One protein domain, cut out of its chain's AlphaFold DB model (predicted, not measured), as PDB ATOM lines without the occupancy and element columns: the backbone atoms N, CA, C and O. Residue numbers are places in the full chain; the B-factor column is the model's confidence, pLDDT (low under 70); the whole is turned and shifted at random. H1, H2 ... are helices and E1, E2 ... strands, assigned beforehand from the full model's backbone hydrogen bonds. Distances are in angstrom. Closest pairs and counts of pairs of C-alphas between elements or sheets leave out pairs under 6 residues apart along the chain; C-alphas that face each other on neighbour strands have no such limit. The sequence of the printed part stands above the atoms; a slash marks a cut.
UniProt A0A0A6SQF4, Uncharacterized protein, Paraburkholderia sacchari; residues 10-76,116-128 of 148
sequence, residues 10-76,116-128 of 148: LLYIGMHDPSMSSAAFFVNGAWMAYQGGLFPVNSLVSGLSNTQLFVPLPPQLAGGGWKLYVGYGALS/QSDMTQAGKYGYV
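Overview. This is residues 10 to 76 and 116 to 128 of the 148 residues of an uncharacterized protein of Paraburkholderia sacchari (UniProt A0A0A6SQF4). A strongly twisted, branched antiparallel sheet is built round two long strands side by side, E1 and E5, with the hairpin E2 and E3 beside one end of E1, little E4 beside its other end, and E6 along E5. The short helix H2 crosses E5 on one face, while a long stretch with no named element, residues 46 to 58, runs back along the length of the sheet to H1, which only grazes it. The printed part has 80 residues, with two named helices and six named strands in the order E1 E2 E3 E4 H1 E5 H2 E6, of mixed class. It is compact, with a radius of gyration of the C-alphas of 12.4 A, and spans 36 by 24 by 20 A, only just elongated.

Arrangement. E1, residues 10 to 16, has three neighbours. E5, residues 67 to 74, lies on one side of it, antiparallel at 160 degrees, with N 12 and O 71 at 2.8 A and N 69 and O 14 at 2.7 A, both within hydrogen-bond range. On the other side lie E2, residues 23 to 27, beside residues 13 to 16, and E4, residues 43 to 45, beside residues 10 to 11. E1 and E2 are a hairpin, antiparallel at 143 degrees, with N 15 and O 24 at 2.8 A. E1 and E4 are antiparallel at 155 degrees, with N 11 and O 43 at 2.9 A. E2 forms a second hairpin with edge strand E3, residues 30 to 33, antiparallel at 149 degrees, with N 25 and O 32 at 2.9 A. E1, E2 and E3 are a meander, each strand the antiparallel neighbour of the one before; with E4, the antiparallel neighbour of E1, they make a Greek key of four strands in a row. Edge strand E6, residues 125 to 128, is antiparallel to E5 at 147 degrees, with N 128 and O 68 at 2.8 A. H2, residues 116 to 121, is on the sheet at a height of 5.9 A and runs across the strands, at 69 degrees to E5 on the local plane; it is only just over E5, with 3 of its C-alphas. Their closest C-alphas, of Gly 73 and Met 119, are 4.4 A apart. H1, residues 59 to 62, only grazes the sheet with residues 61 to 62. In H2 every O i to N i+4 pair is within hydrogen-bond range; H1 is too short for such a pair, and its one O i to N i+3 pair is not within range.

Along the chain. E1 begins at C-alpha 10, (140.419, 134.427, 84.566), and is 19.3 A long. E5 is 23.4 A, from C-alpha 67 at (145.116, 146.660, 100.001) to C-alpha 74. E2 is 12.7 A, E3 9.9 A, E4 6.3 A, H1 5.2 A and H2 8.5 A. E6, 9.7 A, ends at C-alpha 128, (144.125, 149.327, 93.092).

Size, cuts and confidence. The two C-alphas farthest apart, of Gly 63 and Ser 76, are 37.7 A apart. Residues 77 to 115 are not printed, and C-alphas 76 and 116 are 11.6 A apart across the cut. The link from E4 to H1, 13 residues, is long. Mean pLDDT of the printed part is 90.3; residue 63 is under 70.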
ATOM      1  N   LEU A  10     140.859 134.381  83.179       94.69
ATOM      2  CA  LEU A  10     140.419 134.427  84.566       94.69
ATOM      3  C   LEU A  10     140.512 135.856  85.059       94.69
ATOM      4  O   LEU A  10     141.483 136.540  84.743       94.69
ATOM      5  N   LEU A  11     139.554 136.266  85.880       94.81
ATOM      6  CA  LEU A  11     139.633 137.493  86.658       94.81
ATOM      7  C   LEU A  11     139.858 137.148  88.126       94.81
ATOM      8  O   LEU A  11     139.282 136.190  88.653       94.81
ATOM      9  N   TYR A  12     140.677 137.958  88.780       94.81
ATOM     10  CA  TYR A  12     141.021 137.840  90.186       94.81
ATOM     11  C   TYR A  12     140.783 139.166  90.877       94.81
ATOM     12  O   TYR A  12     141.133 140.225  90.356       94.81
ATOM     13  N   ILE A  13     140.201 139.085  92.065       95.38
ATOM     14  CA  ILE A  13     139.963 140.227  92.935       95.38
ATOM     15  C   ILE A  13     140.287 139.753  94.342       95.38
ATOM     16  O   ILE A  13     139.644 138.827  94.845       95.38
ATOM     17  N   GLY A  14     141.296 140.354  94.952       94.44
ATOM     18  CA  GLY A  14     141.758 139.971  96.274       94.44
ATOM     19  C   GLY A  14     142.186 141.173  97.092       94.44
ATOM     20  O   GLY A  14     142.551 142.211  96.556       94.44
ATOM     21  N   MET A  15     142.136 141.028  98.405       93.88
ATOM     22  CA  MET A  15     142.681 141.978  99.358       93.88
ATOM     23  C   MET A  15     143.625 141.246 100.295       93.88
ATOM     24  O   MET A  15     143.409 140.070 100.588       93.88
ATOM     25  N   HIS A  16     144.642 141.939 100.787       92.75
ATOM     26  CA  HIS A  16     145.499 141.417 101.844       92.75
ATOM     27  C   HIS A  16     145.766 142.482 102.905       92.75
ATOM     28  O   HIS A  16     145.759 143.680 102.608       92.75
ATOM     29  N   ASP A  17     146.013 142.040 104.132       90.56
ATOM     30  CA  ASP A  17     146.408 142.917 105.232       90.56
ATOM     31  C   ASP A  17     147.786 143.564 104.978       90.56
ATOM     32  O   ASP A  17     148.591 143.048 104.196       90.56
ATOM     33  N   PRO A  18     148.112 144.697 105.627       87.12
ATOM     34  CA  PRO A  18     149.407 145.360 105.451       87.12
ATOM     35  C   PRO A  18     150.624 144.453 105.686       87.12
ATOM     36  O   PRO A  18     151.647 144.616 105.024       87.12
ATOM     37  N   SER A  19     150.506 143.493 106.608       89.06
ATOM     38  CA  SER A  19     151.545 142.518 106.954       89.06
ATOM     39  C   SER A  19     151.654 141.341 105.982       89.06
ATOM     40  O   SER A  19     152.560 140.528 106.144       89.06
ATOM     41  N   MET A  20     150.767 141.237 104.985       87.88
ATOM     42  CA  MET A  20     150.685 140.105 104.052       87.88
ATOM     43  C   MET A  20     150.531 138.740 104.752       87.88
ATOM     44  O   MET A  20     150.934 137.707 104.217       87.88
ATOM     45  N   SER A  21     149.952 138.725 105.952       90.81
ATOM     46  CA  SER A  21     149.672 137.518 106.736       90.81
ATOM     47  C   SER A  21     148.293 136.928 106.465       90.81
ATOM     48  O   SER A  21     148.079 135.743 106.710       90.81
ATOM     49  N   SER A  22     147.357 137.731 105.965       92.56
ATOM     50  CA  SER A  22     145.990 137.318 105.663       92.56
ATOM     51  C   SER A  22     145.554 137.877 104.319       92.56
ATOM     52  O   SER A  22     145.860 139.014 103.969       92.56
ATOM     53  N   ALA A  23     144.796 137.079 103.572       93.88
ATOM     54  CA  ALA A  23     144.188 137.515 102.327       93.88
ATOM     55  C   ALA A  23     142.731 137.068 102.246       93.88
ATOM     56  O   ALA A  23     142.321 136.086 102.867       93.88
ATOM     57  N   ALA A  24     141.950 137.791 101.458       95.00
ATOM     58  CA  ALA A  24     140.577 137.463 101.131       95.00
ATOM     59  C   ALA A  24     140.369 137.682  99.636       95.00
ATOM     60  O   ALA A  24     140.928 138.610  99.062       95.00
ATOM     61  N   PHE A  25     139.563 136.840  99.002       95.06
ATOM     62  CA  PHE A  25     139.247 136.948  97.581       95.06
ATOM     63  C   PHE A  25     137.751 137.136  97.391       95.06
ATOM     64  O   PHE A  25     136.948 136.538  98.110       95.06
ATOM     65  N   PHE A  26     137.380 137.962  96.419       95.12
ATOM     66  CA  PHE A  26     135.989 138.181  96.062       95.12
ATOM     67  C   PHE A  26     135.554 137.141  95.030       95.12
ATOM     68  O   PHE A  26     135.948 137.193  93.863       95.12
ATOM     69  N   VAL A  27     134.739 136.185  95.461       92.56
ATOM     70  CA  VAL A  27     134.311 135.024  94.676       92.56
ATOM     71  C   VAL A  27     132.809 134.866  94.828       92.56
ATOM     72  O   VAL A  27     132.284 134.965  95.932       92.56
ATOM     73  N   ASN A  28     132.100 134.620  93.723       89.31
ATOM     74  CA  ASN A  28     130.650 134.388  93.730       89.31
ATOM     75  C   ASN A  28     129.848 135.461  94.498       89.31
ATOM     76  O   ASN A  28     128.865 135.153  95.166       89.31
ATOM     77  N   GLY A  29     130.279 136.724  94.426       89.56
ATOM     78  CA  GLY A  29     129.599 137.840  95.088       89.56
ATOM     79  C   GLY A  29     129.932 138.029  96.573       89.56
ATOM     80  O   GLY A  29     129.336 138.900  97.203       89.56
ATOM     81  N   ALA A  30     130.869 137.264  97.139       92.62
ATOM     82  CA  ALA A  30     131.246 137.355  98.547       92.62
ATOM     83  C   ALA A  30     132.766 137.374  98.750       92.62
ATOM     84  O   ALA A  30     133.530 136.809  97.969       92.62
ATOM     85  N   TRP A  31     133.203 138.003  99.840       93.06
ATOM     86  CA  TRP A  31     134.591 137.929 100.287       93.06
ATOM     87  C   TRP A  31     134.821 136.654 101.081       93.06
ATOM     88  O   TRP A  31     134.119 136.378 102.052       93.06
ATOM     89  N   MET A  32     135.826 135.891 100.673       93.75
ATOM     90  CA  MET A  32     136.197 134.632 101.301       93.75
ATOM     91  C   MET A  32     137.641 134.695 101.770       93.75
ATOM     92  O   MET A  32     138.526 135.058 100.995       93.75
ATOM     93  N   ALA A  33     137.885 134.311 103.023       93.56
ATOM     94  CA  ALA A  33     139.236 134.192 103.553       93.56
ATOM     95  C   ALA A  33     140.041 133.165 102.743       93.56
ATOM     96  O   ALA A  33     139.566 132.064 102.455       93.56
ATOM     97  N   TYR A  34     141.269 133.526 102.391       94.19
ATOM     98  CA  TYR A  34     142.180 132.663 101.663       94.19
ATOM     99  C   TYR A  34     142.814 131.637 102.603       94.19
ATOM    100  O   TYR A  34     143.430 131.998 103.600       94.19
ATOM    101  N   GLN A  35     142.679 130.357 102.261       92.00
ATOM    102  CA  GLN A  35     143.172 129.229 103.063       92.00
ATOM    103  C   GLN A  35     144.438 128.582 102.466       92.00
ATOM    104  O   GLN A  35     144.819 127.484 102.861       92.00
ATOM    105  N   GLY A  36     145.087 129.236 101.495       88.00
ATOM    106  CA  GLY A  36     146.219 128.675 100.751       88.00
ATOM    107  C   GLY A  36     145.820 127.960  99.451       88.00
ATOM    108  O   GLY A  36     144.642 127.805  99.133       88.00
ATOM    109  N   GLY A  37     146.826 127.524  98.686       87.75
ATOM    110  CA  GLY A  37     146.651 126.829  97.407       87.75
ATOM    111  C   GLY A  37     146.659 127.745  96.178       87.75
ATOM    112  O   GLY A  37     147.508 128.623  96.043       87.75
ATOM    113  N   LEU A  38     145.758 127.482  95.227       86.19
ATOM    114  CA  LEU A  38     145.537 128.372  94.085       86.19
ATOM    115  C   LEU A  38     144.677 129.560  94.514       86.19
ATOM    116  O   LEU A  38     143.846 129.443  95.415       86.19
ATOM    117  N   PHE A  39     144.853 130.696  93.843       90.69
ATOM    118  CA  PHE A  39     144.055 131.871  94.145       90.69
ATOM    119  C   PHE A  39     142.608 131.602  93.734       90.69
ATOM    120  O   PHE A  39     142.366 131.156  92.606       90.69
ATOM    121  N   PRO A  40     141.640 131.861  94.625       92.44
ATOM    122  CA  PRO A  40     140.240 131.776  94.264       92.44
ATOM    123  C   PRO A  40     139.931 132.709  93.087       92.44
ATOM    124  O   PRO A  40     140.258 133.896  93.099       92.44
ATOM    125  N   VAL A  41     139.324 132.146  92.045       92.19
ATOM    126  CA  VAL A  41     138.994 132.860  90.808       92.19
ATOM    127  C   VAL A  41     137.685 133.616  91.011       92.19
ATOM    128  O   VAL A  41     136.694 133.021  91.427       92.19
ATOM    129  N   ASN A  42     137.663 134.906  90.674       93.12
ATOM    130  CA  ASN A  42     136.429 135.689  90.688       93.12
ATOM    131  C   ASN A  42     135.502 135.280  89.536       93.12
ATOM    132  O   ASN A  42     134.313 135.057  89.746       93.12
ATOM    133  N   SER A  43     136.055 135.183  88.325       92.19
ATOM    134  CA  SER A  43     135.298 134.825  87.128       92.19
ATOM    135  C   SER A  43     136.160 134.112  86.090       92.19
ATOM    136  O   SER A  43     137.339 134.424  85.918       92.19
ATOM    137  N   LEU A  44     135.544 133.161  85.387       92.62
ATOM    138  CA  LEU A  44     136.047 132.554  84.157       92.62
ATOM    139  C   LEU A  44     135.416 133.295  82.979       92.62
ATOM    140  O   LEU A  44     134.193 133.387  82.895       92.62
ATOM    141  N   VAL A  45     136.235 133.771  82.046       93.94
ATOM    142  CA  VAL A  45     135.753 134.452  80.841       93.94
ATOM    143  C   VAL A  45     136.192 133.694  79.596       93.94
ATOM    144  O   VAL A  45     137.324 133.225  79.502       93.94
ATOM    145  N   SER A  46     135.293 133.555  78.622       93.50
ATOM    146  CA  SER A  46     135.602 132.915  77.335       93.50
ATOM    147  C   SER A  46     136.444 133.807  76.422       93.50
ATOM    148  O   SER A  46     137.182 133.295  75.586       93.50
ATOM    149  N   GLY A  47     136.360 135.125  76.607       94.75
ATOM    150  CA  GLY A  47     137.150 136.117  75.895       94.75
ATOM    151  C   GLY A  47     137.392 137.334  76.777       94.75
ATOM    152  O   GLY A  47     136.445 137.988  77.206       94.75
ATOM    153  N   LEU A  48     138.658 137.633  77.058       94.25
ATOM    154  CA  LEU A  48     139.051 138.818  77.808       94.25
ATOM    155  C   LEU A  48     138.694 140.084  77.029       94.25
ATOM    156  O   LEU A  48     138.952 140.201  75.829       94.25
ATOM    157  N   SER A  49     138.141 141.056  77.735       93.25
ATOM    158  CA  SER A  49     137.782 142.368  77.213       93.25
ATOM    159  C   SER A  49     138.037 143.424  78.277       93.25
ATOM    160  O   SER A  49     138.243 143.107  79.449       93.25
ATOM    161  N   ASN A  50     137.980 144.693  77.879       89.69
ATOM    162  CA  ASN A  50     137.883 145.768  78.855       89.69
ATOM    163  C   ASN A  50     136.567 145.605  79.622       89.69
ATOM    164  O   ASN A  50     135.496 145.595  79.015       89.69
ATOM    165  N   THR A  51     136.665 145.468  80.940       85.62
ATOM    166  CA  THR A  51     135.531 145.170  81.815       85.62
ATOM    167  C   THR A  51     135.571 146.099  83.015       85.62
ATOM    168  O   THR A  51     136.617 146.271  83.639       85.62
ATOM    169  N   GLN A  52     134.422 146.680  83.351       88.50
ATOM    170  CA  GLN A  52     134.234 147.390  84.608       88.50
ATOM    171  C   GLN A  52     133.705 146.411  85.656       88.50
ATOM    172  O   GLN A  52     132.741 145.687  85.406       88.50
ATOM    173  N   LEU A  53     134.345 146.384  86.822       85.62
ATOM    174  CA  LEU A  53     133.972 145.519  87.935       85.62
ATOM    175  C   LEU A  53     133.428 146.379  89.075       85.62
ATOM    176  O   LEU A  53     134.036 147.382  89.441       85.62
ATOM    177  N   PHE A  54     132.297 145.965  89.641       87.62
ATOM    178  CA  PHE A  54     131.717 146.573  90.835       87.62
ATOM    179  C   PHE A  54     131.874 145.592  91.987       87.62
ATOM    180  O   PHE A  54     131.350 144.479  91.935       87.62
ATOM    181  N   VAL A  55     132.627 145.995  93.007       88.12
ATOM    182  CA  VAL A  55     132.985 145.129  94.130       88.12
ATOM    183  C   VAL A  55     132.618 145.839  95.431       88.12
ATOM    184  O   VAL A  55     133.109 146.943  95.665       88.12
ATOM    185  N   PRO A  56     131.772 145.242  96.286       88.44
ATOM    186  CA  PRO A  56     131.508 145.796  97.605       88.44
ATOM    187  C   PRO A  56     132.758 145.635  98.469       88.44
ATOM    188  O   PRO A  56     133.248 144.521  98.626       88.44
ATOM    189  N   LEU A  57     133.277 146.718  99.039       86.38
ATOM    190  CA  LEU A  57     134.429 146.648  99.937       86.38
ATOM    191  C   LEU A  57     133.956 146.401 101.377       86.38
ATOM    192  O   LEU A  57     133.152 147.188 101.882       86.38
ATOM    193  N   PRO A  58     134.415 145.335 102.062       81.94
ATOM    194  CA  PRO A  58     134.008 145.076 103.434       81.94
ATOM    195  C   PRO A  58     134.614 146.142 104.345       81.94
ATOM    196  O   PRO A  58     135.835 146.330 104.303       81.94
ATOM    197  N   PRO A  59     133.813 146.793 105.203       74.25
ATOM    198  CA  PRO A  59     134.288 147.838 106.105       74.25
ATOM    199  C   PRO A  59     135.498 147.417 106.950       74.25
ATOM    200  O   PRO A  59     136.428 148.197 107.125       74.25
ATOM    201  N   GLN A  60     135.526 146.167 107.425       74.88
ATOM    202  CA  GLN A  60     136.605 145.663 108.279       74.88
ATOM    203  C   GLN A  60     137.929 145.484 107.528       74.88
ATOM    204  O   GLN A  60     138.991 145.599 108.132       74.88
ATOM    205  N   LEU A  61     137.872 145.187 106.228       78.62
ATOM    206  CA  LEU A  61     139.071 145.037 105.404       78.62
ATOM    207  C   LEU A  61     139.524 146.417 104.919       78.62
ATOM    208  O   LEU A  61     140.652 146.826 105.177       78.62
ATOM    209  N   ALA A  62     138.616 147.168 104.289       72.31
ATOM    210  CA  ALA A  62     138.914 148.475 103.717       72.31
ATOM    211  C   ALA A  62     139.308 149.513 104.779       72.31
ATOM    212  O   ALA A  62     140.303 150.196 104.602       72.31
ATOM    213  N   GLY A  63     138.610 149.582 105.915       69.38
ATOM    214  CA  GLY A  63     138.996 150.455 107.033       69.38
ATOM    215  C   GLY A  63     140.166 149.921 107.871       69.38
ATOM    216  O   GLY A  63     140.686 150.633 108.724       69.38
ATOM    217  N   GLY A  64     140.582 148.670 107.645       77.06
ATOM    218  CA  GLY A  64     141.698 148.014 108.332       77.06
ATOM    219  C   GLY A  64     143.041 148.144 107.607       77.06
ATOM    220  O   GLY A  64     143.978 147.420 107.944       77.06
ATOM    221  N   GLY A  65     143.133 148.997 106.582       83.50
ATOM    222  CA  GLY A  65     144.350 149.171 105.785       83.50
ATOM    223  C   GLY A  65     144.632 148.037 104.799       83.50
ATOM    224  O   GLY A  65     145.745 147.940 104.278       83.50
ATOM    225  N   TRP A  66     143.667 147.147 104.544       90.81
ATOM    226  CA  TRP A  66     143.869 146.089 103.561       90.81
ATOM    227  C   TRP A  66     143.922 146.668 102.153       90.81
ATOM    228  O   TRP A  66     143.100 147.496 101.767       90.81
ATOM    229  N   LYS A  67     144.866 146.171 101.357       91.19
ATOM    230  CA  LYS A  67     145.116 146.660 100.001       91.19
ATOM    231  C   LYS A  67     144.372 145.816  98.982       91.19
ATOM    232  O   LYS A  67     144.503 144.592  99.004       91.19
ATOM    233  N   LEU A  68     143.623 146.461  98.088       92.69
ATOM    234  CA  LEU A  68     142.903 145.808  96.994       92.69
ATOM    235  C   LEU A  68     143.824 145.530  95.810       92.69
ATOM    236  O   LEU A  68     144.592 146.386  95.381       92.69
ATOM    237  N   TYR A  69     143.696 144.338  95.246       93.56
ATOM    238  CA  TYR A  69     144.374 143.912  94.037       93.56
ATOM    239  C   TYR A  69     143.372 143.321  93.065       93.56
ATOM    240  O   TYR A  69     142.475 142.555  93.432       93.56
ATOM    241  N   VAL A  70     143.561 143.666  91.802       94.31
ATOM    242  CA  VAL A  70     142.783 143.136  90.693       94.31
ATOM    243  C   VAL A  70     143.753 142.651  89.637       94.31
ATOM    244  O   VAL A  70     144.794 143.261  89.385       94.31
ATOM    245  N   GLY A  71     143.418 141.541  88.999       94.12
ATOM    246  CA  GLY A  71     144.202 141.081  87.874       94.12
ATOM    247  C   GLY A  71     143.498 140.074  87.011       94.12
ATOM    248  O   GLY A  71     142.362 139.671  87.269       94.12
ATOM    249  N   TYR A  72     144.207 139.683  85.965       95.44
ATOM    250  CA  TYR A  72     143.706 138.725  85.004       95.44
ATOM    251  C   TYR A  72     144.801 137.768  84.543       95.44
ATOM    252  O   TYR A  72     145.975 138.126  84.460       95.44
ATOM    253  N   GLY A  73     144.393 136.545  84.228       95.75
ATOM    254  CA  GLY A  73     145.221 135.555  83.548       95.75
ATOM    255  C   GLY A  73     144.641 135.256  82.175       95.75
ATOM    256  O   GLY A  73     143.424 135.120  82.051       95.75
ATOM    257  N   ALA A  74     145.486 135.147  81.155       96.56
ATOM    258  CA  ALA A  74     145.078 134.814  79.795       96.56
ATOM    259  C   ALA A  74     145.596 133.431  79.392       96.56
ATOM    260  O   ALA A  74     146.761 133.088  79.602       96.56
ATOM    261  N   LEU A  75     144.738 132.633  78.760       96.44
ATOM    262  CA  LEU A  75     145.126 131.345  78.207       96.44
ATOM    263  C   LEU A  75     145.793 131.562  76.851       96.44
ATOM    264  O   LEU A  75     145.138 131.814  75.839       96.44
ATOM    265  N   SER A  76     147.121 131.496  76.831       94.25
ATOM    266  CA  SER A  76     147.879 131.583  75.585       94.25
ATOM    267  C   SER A  76     147.767 130.295  74.763       94.25
ATOM    268  O   SER A  76     147.549 129.208  75.299       94.25
ATOM    269  N   GLN A 116     146.695 131.346  85.953       93.75
ATOM    270  CA  GLN A 116     147.177 131.948  87.199       93.75
ATOM    271  C   GLN A 116     148.682 132.240  87.142       93.75
ATOM    272  O   GLN A 116     149.118 133.277  87.632       93.75
ATOM    273  N   SER A 117     149.467 131.348  86.533       94.06
ATOM    274  CA  SER A 117     150.899 131.561  86.307       94.06
ATOM    275  C   SER A 117     151.151 132.760  85.395       94.06
ATOM    276  O   SER A 117     152.028 133.565  85.688       94.06
ATOM    277  N   ASP A 118     150.371 132.914  84.321       95.12
ATOM    278  CA  ASP A 118     150.408 134.111  83.473       95.12
ATOM    279  C   ASP A 118     150.098 135.366  84.299       95.12
ATOM    280  O   ASP A 118     150.849 136.336  84.244       95.12
ATOM    281  N   MET A 119     149.063 135.325  85.142       93.75
ATOM    282  CA  MET A 119     148.708 136.455  85.996       93.75
ATOM    283  C   MET A 119     149.858 136.864  86.938       93.75
ATOM    284  O   MET A 119     150.216 138.044  87.003       93.75
ATOM    285  N   THR A 120     150.427 135.908  87.679       89.56
ATOM    286  CA  THR A 120     151.442 136.185  88.709       89.56
ATOM    287  C   THR A 120     152.813 136.506  88.120       89.56
ATOM    288  O   THR A 120     153.488 137.401  88.622       89.56
ATOM    289  N   GLN A 121     153.233 135.815  87.057       90.75
ATOM    290  CA  GLN A 121     154.575 135.970  86.486       90.75
ATOM    291  C   GLN A 121     154.666 137.108  85.467       90.75
ATOM    292  O   GLN A 121     155.730 137.704  85.327       90.75
ATOM    293  N   ALA A 122     153.572 137.445  84.775       88.94
ATOM    294  CA  ALA A 122     153.552 138.550  83.814       88.94
ATOM    295  C   ALA A 122     153.159 139.901  84.442       88.94
ATOM    296  O   ALA A 122     152.937 140.868  83.716       88.94
ATOM    297  N   GLY A 123     153.044 139.978  85.775       88.19
ATOM    298  CA  GLY A 123     152.706 141.216  86.484       88.19
ATOM    299  C   GLY A 123     151.296 141.733  86.185       88.19
ATOM    300  O   GLY A 123     151.057 142.935  86.247       88.19
ATOM    301  N   LYS A 124     150.355 140.842  85.849       91.69
ATOM    302  CA  LYS A 124     148.962 141.192  85.511       91.69
ATOM    303  C   LYS A 124     148.041 141.214  86.735       91.69
ATOM    304  O   LYS A 124     146.824 141.276  86.579       91.69
ATOM    305  N   TYR A 125     148.614 141.149  87.938       91.31
ATOM    306  CA  TYR A 125     147.937 141.328  89.219       91.31
ATOM    307  C   TYR A 125     148.459 142.602  89.874       91.31
ATOM    308  O   TYR A 125     149.617 142.661  90.289       91.31
ATOM    309  N   GLY A 126     147.625 143.637  89.901       90.56
ATOM    310  CA  GLY A 126     148.025 144.986  90.275       90.56
ATOM    311  C   GLY A 126     147.220 145.525  91.446       90.56
ATOM    312  O   GLY A 126     146.038 145.219  91.596       90.56
ATOM    313  N   TYR A 127     147.878 146.345  92.261       91.19
ATOM    314  CA  TYR A 127     147.230 147.101  93.324       91.19
ATOM    315  C   TYR A 127     146.284 148.157  92.740       91.19
ATOM    316  O   TYR A 127     146.598 148.819  91.749       91.19
ATOM    317  N   VAL A 128     145.134 148.315  93.386       88.00
ATOM    318  CA  VAL A 128     144.125 149.327  93.092       88.00
ATOM    319  C   VAL A 128     144.018 150.231  94.309       88.00
ATOM    320  O   VAL A 128     143.592 149.781  95.368       88.00
TER     321      VAL A 128